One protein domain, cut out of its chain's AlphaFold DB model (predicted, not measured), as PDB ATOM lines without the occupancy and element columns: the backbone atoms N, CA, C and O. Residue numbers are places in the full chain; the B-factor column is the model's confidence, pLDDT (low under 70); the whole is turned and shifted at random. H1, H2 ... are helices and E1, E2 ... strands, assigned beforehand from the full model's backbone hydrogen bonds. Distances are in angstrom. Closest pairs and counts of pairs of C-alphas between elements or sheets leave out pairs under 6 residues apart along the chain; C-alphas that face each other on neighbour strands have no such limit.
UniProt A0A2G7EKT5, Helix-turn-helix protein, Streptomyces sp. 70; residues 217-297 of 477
ATOM      1  N   ARG A 217      -0.537  -9.326 -31.634       64.44
ATOM      2  CA  ARG A 217      -1.928  -8.886 -31.768       64.44
ATOM      3  C   ARG A 217      -2.818  -9.961 -32.395       64.44
ATOM      4  O   ARG A 217      -3.950 -10.133 -31.953       64.44
ATOM      5  N   ASP A 218      -2.302 -10.700 -33.375       66.94
ATOM      6  CA  ASP A 218      -3.022 -11.817 -33.996       66.94
ATOM      7  C   ASP A 218      -3.189 -12.977 -33.014       66.94
ATOM      8  O   ASP A 218      -4.258 -13.577 -32.954       66.94
ATOM      9  N   LEU A 219      -2.168 -13.248 -32.190       74.31
ATOM     10  CA  LEU A 219      -2.248 -14.249 -31.124       74.31
ATOM     11  C   LEU A 219      -3.323 -13.870 -30.094       74.31
ATOM     12  O   LEU A 219      -4.124 -14.710 -29.697       74.31
ATOM     13  N   GLN A 220      -3.383 -12.593 -29.706       72.94
ATOM     14  CA  GLN A 220      -4.371 -12.090 -28.751       72.94
ATOM     15  C   GLN A 220      -5.806 -12.142 -29.306       72.94
ATOM     16  O   GLN A 220      -6.732 -12.503 -28.579       72.94
ATOM     17  N   LEU A 221      -5.995 -11.850 -30.598       70.50
ATOM     18  CA  LEU A 221      -7.280 -12.015 -31.290       70.50
ATOM     19  C   LEU A 221      -7.691 -13.491 -31.388       70.50
ATOM     20  O   LEU A 221      -8.820 -13.831 -31.046       70.50
ATOM     21  N   LEU A 222      -6.760 -14.375 -31.765       74.88
ATOM     22  CA  LEU A 222      -6.985 -15.824 -31.809       74.88
ATOM     23  C   LEU A 222      -7.390 -16.379 -30.439       74.88
ATOM     24  O   LEU A 222      -8.318 -17.179 -30.354       74.88
ATOM     25  N   MET A 223      -6.734 -15.941 -29.362       73.19
ATOM     26  CA  MET A 223      -7.089 -16.349 -28.001       73.19
ATOM     27  C   MET A 223      -8.487 -15.866 -27.594       73.19
ATOM     28  O   MET A 223      -9.253 -16.646 -27.031       73.19
ATOM     29  N   SER A 224      -8.864 -14.632 -27.943       72.50
ATOM     30  CA  SER A 224     -10.203 -14.097 -27.656       72.50
ATOM     31  C   SER A 224     -11.312 -14.848 -28.407       72.50
ATOM     32  O   SER A 224     -12.346 -15.190 -27.825       72.50
ATOM     33  N   ASP A 225     -11.082 -15.182 -29.679       68.56
ATOM     34  CA  ASP A 225     -12.026 -15.968 -30.477       68.56
ATOM     35  C   ASP A 225     -12.180 -17.400 -29.937       68.56
ATOM     36  O   ASP A 225     -13.287 -17.948 -29.917       68.56
ATOM     37  N   LEU A 226     -11.098 -18.003 -29.435       68.31
ATOM     38  CA  LEU A 226     -11.139 -19.325 -28.803       68.31
ATOM     39  C   LEU A 226     -11.921 -19.328 -27.498       68.31
ATOM     40  O   LEU A 226     -12.689 -20.259 -27.277       68.31
ATOM     41  N   GLU A 227     -11.776 -18.310 -26.652       68.25
ATOM     42  CA  GLU A 227     -12.577 -18.183 -25.430       68.25
ATOM     43  C   GLU A 227     -14.073 -18.089 -25.761       68.25
ATOM     44  O   GLU A 227     -14.903 -18.789 -25.171       68.25
ATOM     45  N   ALA A 228     -14.419 -17.298 -26.783       67.81
ATOM     46  CA  ALA A 228     -15.790 -17.166 -27.263       67.81
ATOM     47  C   ALA A 228     -16.355 -18.476 -27.850       67.81
ATOM     48  O   ALA A 228     -17.569 -18.707 -27.781       67.81
ATOM     49  N   LEU A 229     -15.501 -19.328 -28.429       64.75
ATOM     50  CA  LEU A 229     -15.869 -20.644 -28.962       64.75
ATOM     51  C   LEU A 229     -15.924 -21.729 -27.881       64.75
ATOM     52  O   LEU A 229     -16.862 -22.526 -27.887       64.75
ATOM     53  N   ALA A 230     -14.992 -21.742 -26.927       62.75
ATOM     54  CA  ALA A 230     -14.958 -22.687 -25.812       62.75
ATOM     55  C   ALA A 230     -16.197 -22.548 -24.915       62.75
ATOM     56  O   ALA A 230     -16.752 -23.553 -24.475       62.75
ATOM     57  N   GLY A 231     -16.709 -21.322 -24.741       65.06
ATOM     58  CA  GLY A 231     -17.994 -21.089 -24.075       65.06
ATOM     59  C   GLY A 231     -19.202 -21.692 -24.811       65.06
ATOM     60  O   GLY A 231     -20.227 -21.960 -24.188       65.06
ATOM     61  N   ARG A 232     -19.102 -21.933 -26.127       63.84
ATOM     62  CA  ARG A 232     -20.173 -22.538 -26.946       63.84
ATOM     63  C   ARG A 232     -19.996 -24.044 -27.150       63.84
ATOM     64  O   ARG A 232     -20.989 -24.728 -27.386       63.84
ATOM     65  N   ALA A 233     -18.764 -24.548 -27.089       58.69
ATOM     66  CA  ALA A 233     -18.413 -25.947 -27.308       58.69
ATOM     67  C   ALA A 233     -17.276 -26.376 -26.352       58.69
ATOM     68  O   ALA A 233     -16.098 -26.193 -26.680       58.69
ATOM     69  N   PRO A 234     -17.596 -26.961 -25.182       51.38
ATOM     70  CA  PRO A 234     -16.583 -27.437 -24.244       51.38
ATOM     71  C   PRO A 234     -15.863 -28.650 -24.850       51.38
ATOM     72  O   PRO A 234     -16.433 -29.733 -24.958       51.38
ATOM     73  N   GLY A 235     -14.623 -28.461 -25.303       55.50
ATOM     74  CA  GLY A 235     -13.811 -29.534 -25.895       55.50
ATOM     75  C   GLY A 235     -12.806 -29.096 -26.962       55.50
ATOM     76  O   GLY A 235     -11.934 -29.882 -27.323       55.50
ATOM     77  N   ILE A 236     -12.881 -27.857 -27.451       58.66
ATOM     78  CA  ILE A 236     -11.904 -27.326 -28.411       58.66
ATOM     79  C   ILE A 236     -10.602 -26.999 -27.662       58.66
ATOM     80  O   ILE A 236     -10.590 -26.130 -26.795       58.66
ATOM     81  N   LYS A 237      -9.506 -27.698 -27.988       53.94
ATOM     82  CA  LYS A 237      -8.159 -27.426 -27.459       53.94
ATOM     83  C   LYS A 237      -7.289 -26.827 -28.560       53.94
ATOM     84  O   LYS A 237      -7.215 -27.388 -29.651       53.94
ATOM     85  N   LEU A 238      -6.612 -25.714 -28.276       54.00
ATOM     86  CA  LEU A 238      -5.586 -25.189 -29.171       54.00
ATOM     87  C   LEU A 238      -4.262 -25.904 -28.886       54.00
ATOM     88  O   LEU A 238      -3.805 -25.918 -27.745       54.00
ATOM     89  N   LEU A 239      -3.646 -26.496 -29.909       50.34
ATOM     90  CA  LEU A 239      -2.317 -27.092 -29.797       50.34
ATOM     91  C   LEU A 239      -1.322 -26.167 -30.505       50.34
ATOM     92  O   LEU A 239      -1.330 -26.051 -31.726       50.34
ATOM     93  N   VAL A 240      -0.490 -25.460 -29.744       55.34
ATOM     94  CA  VAL A 240       0.603 -24.660 -30.312       55.34
ATOM     95  C   VAL A 240       1.849 -25.538 -30.304       55.34
ATOM     96  O   VAL A 240       2.376 -25.839 -29.237       55.34
ATOM     97  N   ILE A 241       2.289 -25.995 -31.478       54.25
ATOM     98  CA  ILE A 241       3.519 -26.785 -31.625       54.25
ATOM     99  C   ILE A 241       4.610 -25.837 -32.125       54.25
ATOM    100  O   ILE A 241       4.556 -25.455 -33.292       54.25
ATOM    101  N   PRO A 242       5.581 -25.433 -31.291       51.75
ATOM    102  CA  PRO A 242       6.749 -24.726 -31.796       51.75
ATOM    103  C   PRO A 242       7.577 -25.676 -32.678       51.75
ATOM    104  O   PRO A 242       7.838 -26.815 -32.289       51.75
ATOM    105  N   GLU A 243       7.980 -25.228 -33.871       50.84
ATOM    106  CA  GLU A 243       8.929 -25.974 -34.708       50.84
ATOM    107  C   GLU A 243      10.277 -26.090 -33.978       50.84
ATOM    108  O   GLU A 243      10.818 -25.110 -33.464       50.84
ATOM    109  N   ALA A 244      10.795 -27.317 -33.888       48.72
ATOM    110  CA  ALA A 244      11.862 -27.701 -32.964       48.72
ATOM    111  C   ALA A 244      13.241 -27.071 -33.251       48.72
ATOM    112  O   ALA A 244      14.149 -27.206 -32.433       48.72
ATOM    113  N   GLU A 245      13.420 -26.375 -34.374       51.00
ATOM    114  CA  GLU A 245      14.742 -25.942 -34.844       51.00
ATOM    115  C   GLU A 245      15.192 -24.547 -34.361       51.00
ATOM    116  O   GLU A 245      16.331 -24.166 -34.612       51.00
ATOM    117  N   TYR A 246      14.378 -23.793 -33.606       53.62
ATOM    118  CA  TYR A 246      14.693 -22.387 -33.263       53.62
ATOM    119  C   TYR A 246      14.488 -22.023 -31.781       53.62
ATOM    120  O   TYR A 246      13.844 -21.032 -31.437       53.62
ATOM    121  N   SER A 247      15.054 -22.816 -30.869       51.34
ATOM    122  CA  SER A 247      14.845 -22.673 -29.416       51.34
ATOM    123  C   SER A 247      15.694 -21.597 -28.713       51.34
ATOM    124  O   SER A 247      15.361 -21.211 -27.593       51.34
ATOM    125  N   GLN A 248      16.761 -21.070 -29.327       54.47
ATOM    126  CA  GLN A 248      17.722 -20.214 -28.604       54.47
ATOM    127  C   GLN A 248      17.386 -18.711 -28.588       54.47
ATOM    128  O   GLN A 248      17.815 -18.010 -27.676       54.47
ATOM    129  N   THR A 249      16.584 -18.196 -29.524       50.06
ATOM    130  CA  THR A 249      16.289 -16.748 -29.631       50.06
ATOM    131  C   THR A 249      14.939 -16.321 -29.042       50.06
ATOM    132  O   THR A 249      14.665 -15.128 -28.927       50.06
ATOM    133  N   TYR A 250      14.105 -17.260 -28.587       53.25
ATOM    134  CA  TYR A 250      12.700 -17.004 -28.235       53.25
ATOM    135  C   TYR A 250      12.392 -16.941 -26.727       53.25
ATOM    136  O   TYR A 250      11.319 -17.338 -26.266       53.25
ATOM    137  N   GLY A 251      13.296 -16.365 -25.930       54.91
ATOM    138  CA  GLY A 251      13.063 -16.142 -24.495       54.91
ATOM    139  C   GLY A 251      11.878 -15.212 -24.178       54.91
ATOM    140  O   GLY A 251      11.290 -15.320 -23.106       54.91
ATOM    141  N   SER A 252      11.497 -14.321 -25.102       50.94
ATOM    142  CA  SER A 252      10.424 -13.330 -24.904       50.94
ATOM    143  C   SER A 252       9.024 -13.869 -25.238       50.94
ATOM    144  O   SER A 252       8.116 -13.701 -24.424       50.94
ATOM    145  N   ALA A 253       8.827 -14.564 -26.368       46.69
ATOM    146  CA  ALA A 253       7.498 -15.088 -26.713       46.69
ATOM    147  C   ALA A 253       7.096 -16.269 -25.817       46.69
ATOM    148  O   ALA A 253       5.950 -16.346 -25.390       46.69
ATOM    149  N   SER A 254       8.047 -17.128 -25.432       55.03
ATOM    150  CA  SER A 254       7.798 -18.193 -24.450       55.03
ATOM    151  C   SER A 254       7.423 -17.641 -23.070       55.03
ATOM    152  O   SER A 254       6.646 -18.271 -22.358       55.03
ATOM    153  N   ARG A 255       7.919 -16.450 -22.692       60.16
ATOM    154  CA  ARG A 255       7.470 -15.748 -21.477       60.16
ATOM    155  C   ARG A 255       6.049 -15.203 -21.623       60.16
ATOM    156  O   ARG A 255       5.250 -15.456 -20.733       60.16
ATOM    157  N   MET A 256       5.703 -14.558 -22.743       53.62
ATOM    158  CA  MET A 256       4.333 -14.059 -22.971       53.62
ATOM    159  C   MET A 256       3.291 -15.181 -22.974       53.62
ATOM    160  O   MET A 256       2.273 -15.073 -22.298       53.62
ATOM    161  N   THR A 257       3.550 -16.287 -23.678       64.69
ATOM    162  CA  THR A 257       2.633 -17.438 -23.690       64.69
ATOM    163  C   THR A 257       2.520 -18.067 -22.298       64.69
ATOM    164  O   THR A 257       1.443 -18.506 -21.905       64.69
ATOM    165  N   ARG A 258       3.607 -18.064 -21.511       68.06
ATOM    166  CA  ARG A 258       3.608 -18.546 -20.122       68.06
ATOM    167  C   ARG A 258       2.792 -17.647 -19.190       68.06
ATOM    168  O   ARG A 258       2.054 -18.181 -18.373       68.06
ATOM    169  N   GLU A 259       2.897 -16.327 -19.308       72.81
ATOM    170  CA  GLU A 259       2.125 -15.373 -18.495       72.81
ATOM    171  C   GLU A 259       0.627 -15.427 -18.818       72.81
ATOM    172  O   GLU A 259      -0.198 -15.451 -17.907       72.81
ATOM    173  N   LEU A 260       0.268 -15.548 -20.099       70.94
ATOM    174  CA  LEU A 260      -1.128 -15.656 -20.529       70.94
ATOM    175  C   LEU A 260      -1.797 -16.957 -20.058       70.94
ATOM    176  O   LEU A 260      -2.948 -16.932 -19.628       70.94
ATOM    177  N   LEU A 261      -1.078 -18.085 -20.088       71.81
ATOM    178  CA  LEU A 261      -1.590 -19.357 -19.562       71.81
ATOM    179  C   LEU A 261      -1.797 -19.313 -18.040       71.81
ATOM    180  O   LEU A 261      -2.746 -19.912 -17.537       71.81
ATOM    181  N   VAL A 262      -0.944 -18.584 -17.311       75.94
ATOM    182  CA  VAL A 262      -1.106 -18.373 -15.864       75.94
ATOM    183  C   VAL A 262      -2.319 -17.480 -15.571       75.94
ATOM    184  O   VAL A 262      -3.114 -17.842 -14.706       75.94
ATOM    185  N   ASP A 263      -2.523 -16.381 -16.310       78.06
ATOM    186  CA  ASP A 263      -3.703 -15.507 -16.141       78.06
ATOM    187  C   ASP A 263      -5.014 -16.267 -16.407       78.06
ATOM    188  O   ASP A 263      -5.974 -16.178 -15.640       78.06
ATOM    189  N   GLN A 264      -5.047 -17.091 -17.458       76.06
ATOM    190  CA  GLN A 264      -6.228 -17.883 -17.797       76.06
ATOM    191  C   GLN A 264      -6.558 -18.925 -16.717       76.06
ATOM    192  O   GLN A 264      -7.716 -19.040 -16.306       76.06
ATOM    193  N   ALA A 265      -5.553 -19.648 -16.214       73.44
ATOM    194  CA  ALA A 265      -5.745 -20.647 -15.166       73.44
ATOM    195  C   ALA A 265      -6.138 -20.013 -13.813       73.44
ATOM    196  O   ALA A 265      -6.920 -20.592 -13.059       73.44
ATOM    197  N   GLN A 266      -5.691 -18.784 -13.526       77.31
ATOM    198  CA  GLN A 266      -6.173 -18.011 -12.373       77.31
ATOM    199  C   GLN A 266      -7.651 -17.626 -12.507       77.31
ATOM    200  O   GLN A 266      -8.405 -17.770 -11.545       77.31
ATOM    201  N   ARG A 267      -8.103 -17.189 -13.692       73.75
ATOM    202  CA  ARG A 267      -9.522 -16.856 -13.936       73.75
ATOM    203  C   ARG A 267     -10.445 -18.066 -13.814       73.75
ATOM    204  O   ARG A 267     -11.598 -17.911 -13.423       73.75
ATOM    205  N   GLN A 268      -9.943 -19.253 -14.146       76.69
ATOM    206  CA  GLN A 268     -10.667 -20.517 -13.984       76.69
ATOM    207  C   GLN A 268     -10.652 -21.030 -12.535       76.69
ATOM    208  O   GLN A 268     -11.463 -21.883 -12.185       76.69
ATOM    209  N   GLY A 269      -9.801 -20.459 -11.673       83.31
ATOM    210  CA  GLY A 269      -9.646 -20.858 -10.273       83.31
ATOM    211  C   GLY A 269      -8.736 -22.074 -10.065       83.31
ATOM    212  O   GLY A 269      -8.584 -22.521  -8.931       83.31
ATOM    213  N   ASP A 270      -8.101 -22.577 -11.125       84.19
ATOM    214  CA  ASP A 270      -7.247 -23.772 -11.099       84.19
ATOM    215  C   ASP A 270      -5.898 -23.518 -10.404       84.19
ATOM    216  O   ASP A 270      -5.244 -24.446  -9.933       84.19
ATOM    217  N   LEU A 271      -5.493 -22.247 -10.308       90.19
ATOM    218  CA  LEU A 271      -4.283 -21.773  -9.622       90.19
ATOM    219  C   LEU A 271      -4.603 -21.007  -8.326       90.19
ATOM    220  O   LEU A 271      -3.884 -20.083  -7.929       90.19
ATOM    221  N   SER A 272      -5.712 -21.363  -7.682       91.06
ATOM    222  CA  SER A 272      -6.133 -20.786  -6.408       91.06
ATOM    223  C   SER A 272      -5.843 -21.729  -5.246       91.06
ATOM    224  O   SER A 272      -6.021 -22.941  -5.348       91.06
ATOM    225  N   CYS A 273      -5.464 -21.156  -4.105       92.06
ATOM    226  CA  CYS A 273      -5.239 -21.877  -2.860       92.06
ATOM    227  C   CYS A 273      -6.450 -22.771  -2.541       92.06
ATOM    228  O   CYS A 273      -7.568 -22.255  -2.419       92.06
ATOM    229  N   PRO A 274      -6.259 -24.083  -2.325       89.75
ATOM    230  CA  PRO A 274      -7.368 -25.012  -2.113       89.75
ATOM    231  C   PRO A 274      -8.140 -24.765  -0.805       89.75
ATOM    232  O   PRO A 274      -9.221 -25.318  -0.625       89.75
ATOM    233  N   ARG A 275      -7.608 -23.949   0.119       90.69
ATOM    234  CA  ARG A 275      -8.263 -23.613   1.396       90.69
ATOM    235  C   ARG A 275      -9.099 -22.338   1.350       90.69
ATOM    236  O   ARG A 275     -10.197 -22.318   1.895       90.69
ATOM    237  N   CYS A 276      -8.573 -21.265   0.764       92.19
ATOM    238  CA  CYS A 276      -9.200 -19.938   0.816       92.19
ATOM    239  C   CYS A 276      -9.584 -19.381  -0.559       92.19
ATOM    240  O   CYS A 276     -10.125 -18.280  -0.635       92.19
ATOM    241  N   HIS A 277      -9.275 -20.111  -1.636       88.25
ATOM    242  CA  HIS A 277      -9.484 -19.721  -3.031       88.25
ATOM    243  C   HIS A 277      -8.800 -18.409  -3.455       88.25
ATOM    244  O   HIS A 277      -9.103 -17.878  -4.523       88.25
ATOM    245  N   ARG A 278      -7.853 -17.886  -2.662       88.06
ATOM    246  CA  ARG A 278      -6.992 -16.769  -3.082       88.06
ATOM    247  C   ARG A 278      -5.968 -17.254  -4.114       88.06
ATOM    248  O   ARG A 278      -5.516 -18.391  -3.984       88.06
ATOM    249  N   PRO A 279      -5.559 -16.421  -5.085       87.25
ATOM    250  CA  PRO A 279      -4.558 -16.806  -6.079       87.25
ATOM    251  C   PRO A 279      -3.252 -17.214  -5.389       87.25
ATOM    252  O   PRO A 279      -2.662 -16.417  -4.660       87.25
ATOM    253  N   SER A 280      -2.827 -18.463  -5.571       90.25
ATOM    254  CA  SER A 280      -1.583 -18.987  -5.002       90.25
ATOM    255  C   SER A 280      -1.152 -20.219  -5.785       90.25
ATOM    256  O   SER A 280      -1.907 -21.184  -5.916       90.25
ATOM    257  N   PHE A 281       0.048 -20.157  -6.353       91.56
ATOM    258  CA  PHE A 281       0.539 -21.151  -7.294       91.56
ATOM    259  C   PHE A 281       2.059 -21.260  -7.245       91.56
ATOM    260  O   PHE A 281       2.756 -20.271  -7.021       91.56
ATOM    261  N   GLY A 282       2.549 -22.464  -7.522       88.62
ATOM    262  CA  GLY A 282       3.966 -22.779  -7.658       88.62
ATOM    263  C   GLY A 282       4.263 -23.425  -9.002       88.62
ATOM    264  O   GLY A 282       3.356 -23.844  -9.729       88.62
ATOM    265  N   TYR A 283       5.547 -23.492  -9.351       86.38
ATOM    266  CA  TYR A 283       6.011 -24.172 -10.556       86.38
ATOM    267  C   TYR A 283       6.829 -25.404 -10.183       86.38
ATOM    268  O   TYR A 283       7.928 -25.290  -9.641       86.38
ATOM    269  N   ASP A 284       6.305 -26.576 -10.522       85.12
ATOM    270  CA  ASP A 284       7.018 -27.844 -10.436       85.12
ATOM    271  C   ASP A 284       7.660 -28.140 -11.798       85.12
ATOM    272  O   ASP A 284       6.986 -28.143 -12.828       85.12
ATOM    273  N   GLY A 285       8.966 -28.411 -11.828       76.56
ATOM    274  CA  GLY A 285       9.684 -28.723 -13.069       76.56
ATOM    275  C   GLY A 285       9.143 -29.949 -13.817       76.56
ATOM    276  O   GLY A 285       9.354 -30.056 -15.022       76.56
ATOM    277  N   SER A 286       8.434 -30.848 -13.129       76.00
ATOM    278  CA  SER A 286       7.867 -32.076 -13.699       76.00
ATOM    279  C   SER A 286       6.376 -31.979 -14.041       76.00
ATOM    280  O   SER A 286       5.921 -32.638 -14.975       76.00
ATOM    281  N   GLN A 287       5.614 -31.154 -13.316       76.12
ATOM    282  CA  GLN A 287       4.150 -31.058 -13.441       76.12
ATOM    283  C   GLN A 287       3.666 -29.707 -13.984       76.12
ATOM    284  O   GLN A 287       2.491 -29.558 -14.314       76.12
ATOM    285  N   GLY A 288       4.563 -28.730 -14.119       83.50
ATOM    286  CA  GLY A 288       4.227 -27.373 -14.522       83.50
ATOM    287  C   GLY A 288       3.623 -26.559 -13.378       83.50
ATOM    288  O   GLY A 288       3.959 -26.738 -12.206       83.50
ATOM    289  N   TRP A 289       2.758 -25.609 -13.725       83.62
ATOM    290  CA  TRP A 289       2.079 -24.763 -12.747       83.62
ATOM    291  C   TRP A 289       1.008 -25.553 -11.990       83.62
ATOM    292  O   TRP A 289       0.177 -26.213 -12.609       83.62
ATOM    293  N   ARG A 290       1.001 -25.442 -10.662       89.56
ATOM    294  CA  ARG A 290      -0.012 -26.052  -9.789       89.56
ATOM    295  C   ARG A 290      -0.465 -25.072  -8.715       89.56
ATOM    296  O   ARG A 290       0.296 -24.179  -8.342       89.56
ATOM    297  N   ALA A 291      -1.675 -25.260  -8.195       90.75
ATOM    298  CA  ALA A 291      -2.129 -24.546  -7.008       90.75
ATOM    299  C   ALA A 291      -1.257 -24.906  -5.795       90.75
ATOM    300  O   ALA A 291      -0.969 -26.080  -5.555       90.75
ATOM    301  N   GLU A 292      -0.874 -23.899  -5.016       93.62
ATOM    302  CA  GLU A 292      -0.184 -24.071  -3.735       93.62
ATOM    303  C   GLU A 292      -0.983 -23.392  -2.618       93.62
ATOM    304  O   GLU A 292      -1.924 -22.629  -2.863       93.62
ATOM    305  N   LEU A 293      -0.695 -23.755  -1.369       93.44
ATOM    306  CA  LEU A 293      -1.321 -23.092  -0.233       93.44
ATOM    307  C   LEU A 293      -0.783 -21.661  -0.157       93.44
ATOM    308  O   LEU A 293       0.419 -21.438  -0.248       93.44
ATOM    309  N   CYS A 294      -1.665 -20.679   0.036       92.12
ATOM    310  CA  CYS A 294      -1.192 -19.321   0.286       92.12
ATOM    311  C   CYS A 294      -0.478 -19.259   1.643       92.12
ATOM    312  O   CYS A 294      -0.821 -20.015   2.551       92.12
ATOM    313  N   THR A 295       0.426 -18.300   1.822       90.19
ATOM    314  CA  THR A 295       1.202 -18.106   3.064       90.19
ATOM    315  C   THR A 295       0.328 -18.061   4.324       90.19
ATOM    316  O   THR A 295       0.667 -18.656   5.343       90.19
ATOM    317  N   ASP A 296      -0.857 -17.447   4.238       88.88
ATOM    318  CA  ASP A 296      -1.826 -17.385   5.346       88.88
ATOM    319  C   ASP A 296      -2.426 -18.756   5.710       88.88
ATOM    320  O   ASP A 296      -2.881 -18.972   6.828       88.88
ATOM    321  N   CYS A 297      -2.479 -19.676   4.745       91.75
ATOM    322  CA  CYS A 297      -3.006 -21.031   4.896       91.75
ATOM    323  C   CYS A 297      -1.917 -22.066   5.206       91.75
ATOM    324  O   CYS A 297      -2.266 -23.171   5.632       91.75
TER     325      CYS A 297
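Overview. This is residues 217 to 297 of the 477 residues of the protein "Helix-turn-helix protein" of Streptomyces sp. 70 (UniProt A0A2G7EKT5). Two helices set apart, H1 and the longer H2, are joined by a wide loop, with a small hairpin, E1 and E2, near residues 258 to 266 of H2. The 81 printed residues run H1, H2, E1, E2; the two-stranded sheet, order E1 - E2, is antiparallel. The class is mostly helix, with 40 residues in named elements, under half. The whole is loose, radius of gyration of the C-alphas 15.2 A, spanning 42 by 36 by 21 A.

Arrangement. H1, residues 217 to 230, and H2, residues 251 to 268, are apart. Look from H2 to E2, residues 288 to 291: their closest C-alphas, of Val 262 and Trp 289, are 7.8 A apart. E2 forms an antiparallel hairpin with E1, residues 281 to 284, at 146 degrees; N 282 and O 290 are 2.9 A apart, within hydrogen-bond range. Every O i to N i+4 pair is within range in H1, 13 of 14 in H2.

Along the chain. Find C-alpha 217 at (-1.928, -8.886, -31.768); H1 runs 19.9 A from there. H2 runs 26.3 A, to C-alpha 268 at (-10.667, -20.517, -13.984). E1 spans 9.8 A and E2 10.2 A.

Size, cuts and confidence. The printed part has no cut. H1 to H2 and H2 to E1 are long links. Confidence is under 70 at residues 217 to 218 and 225 to 258.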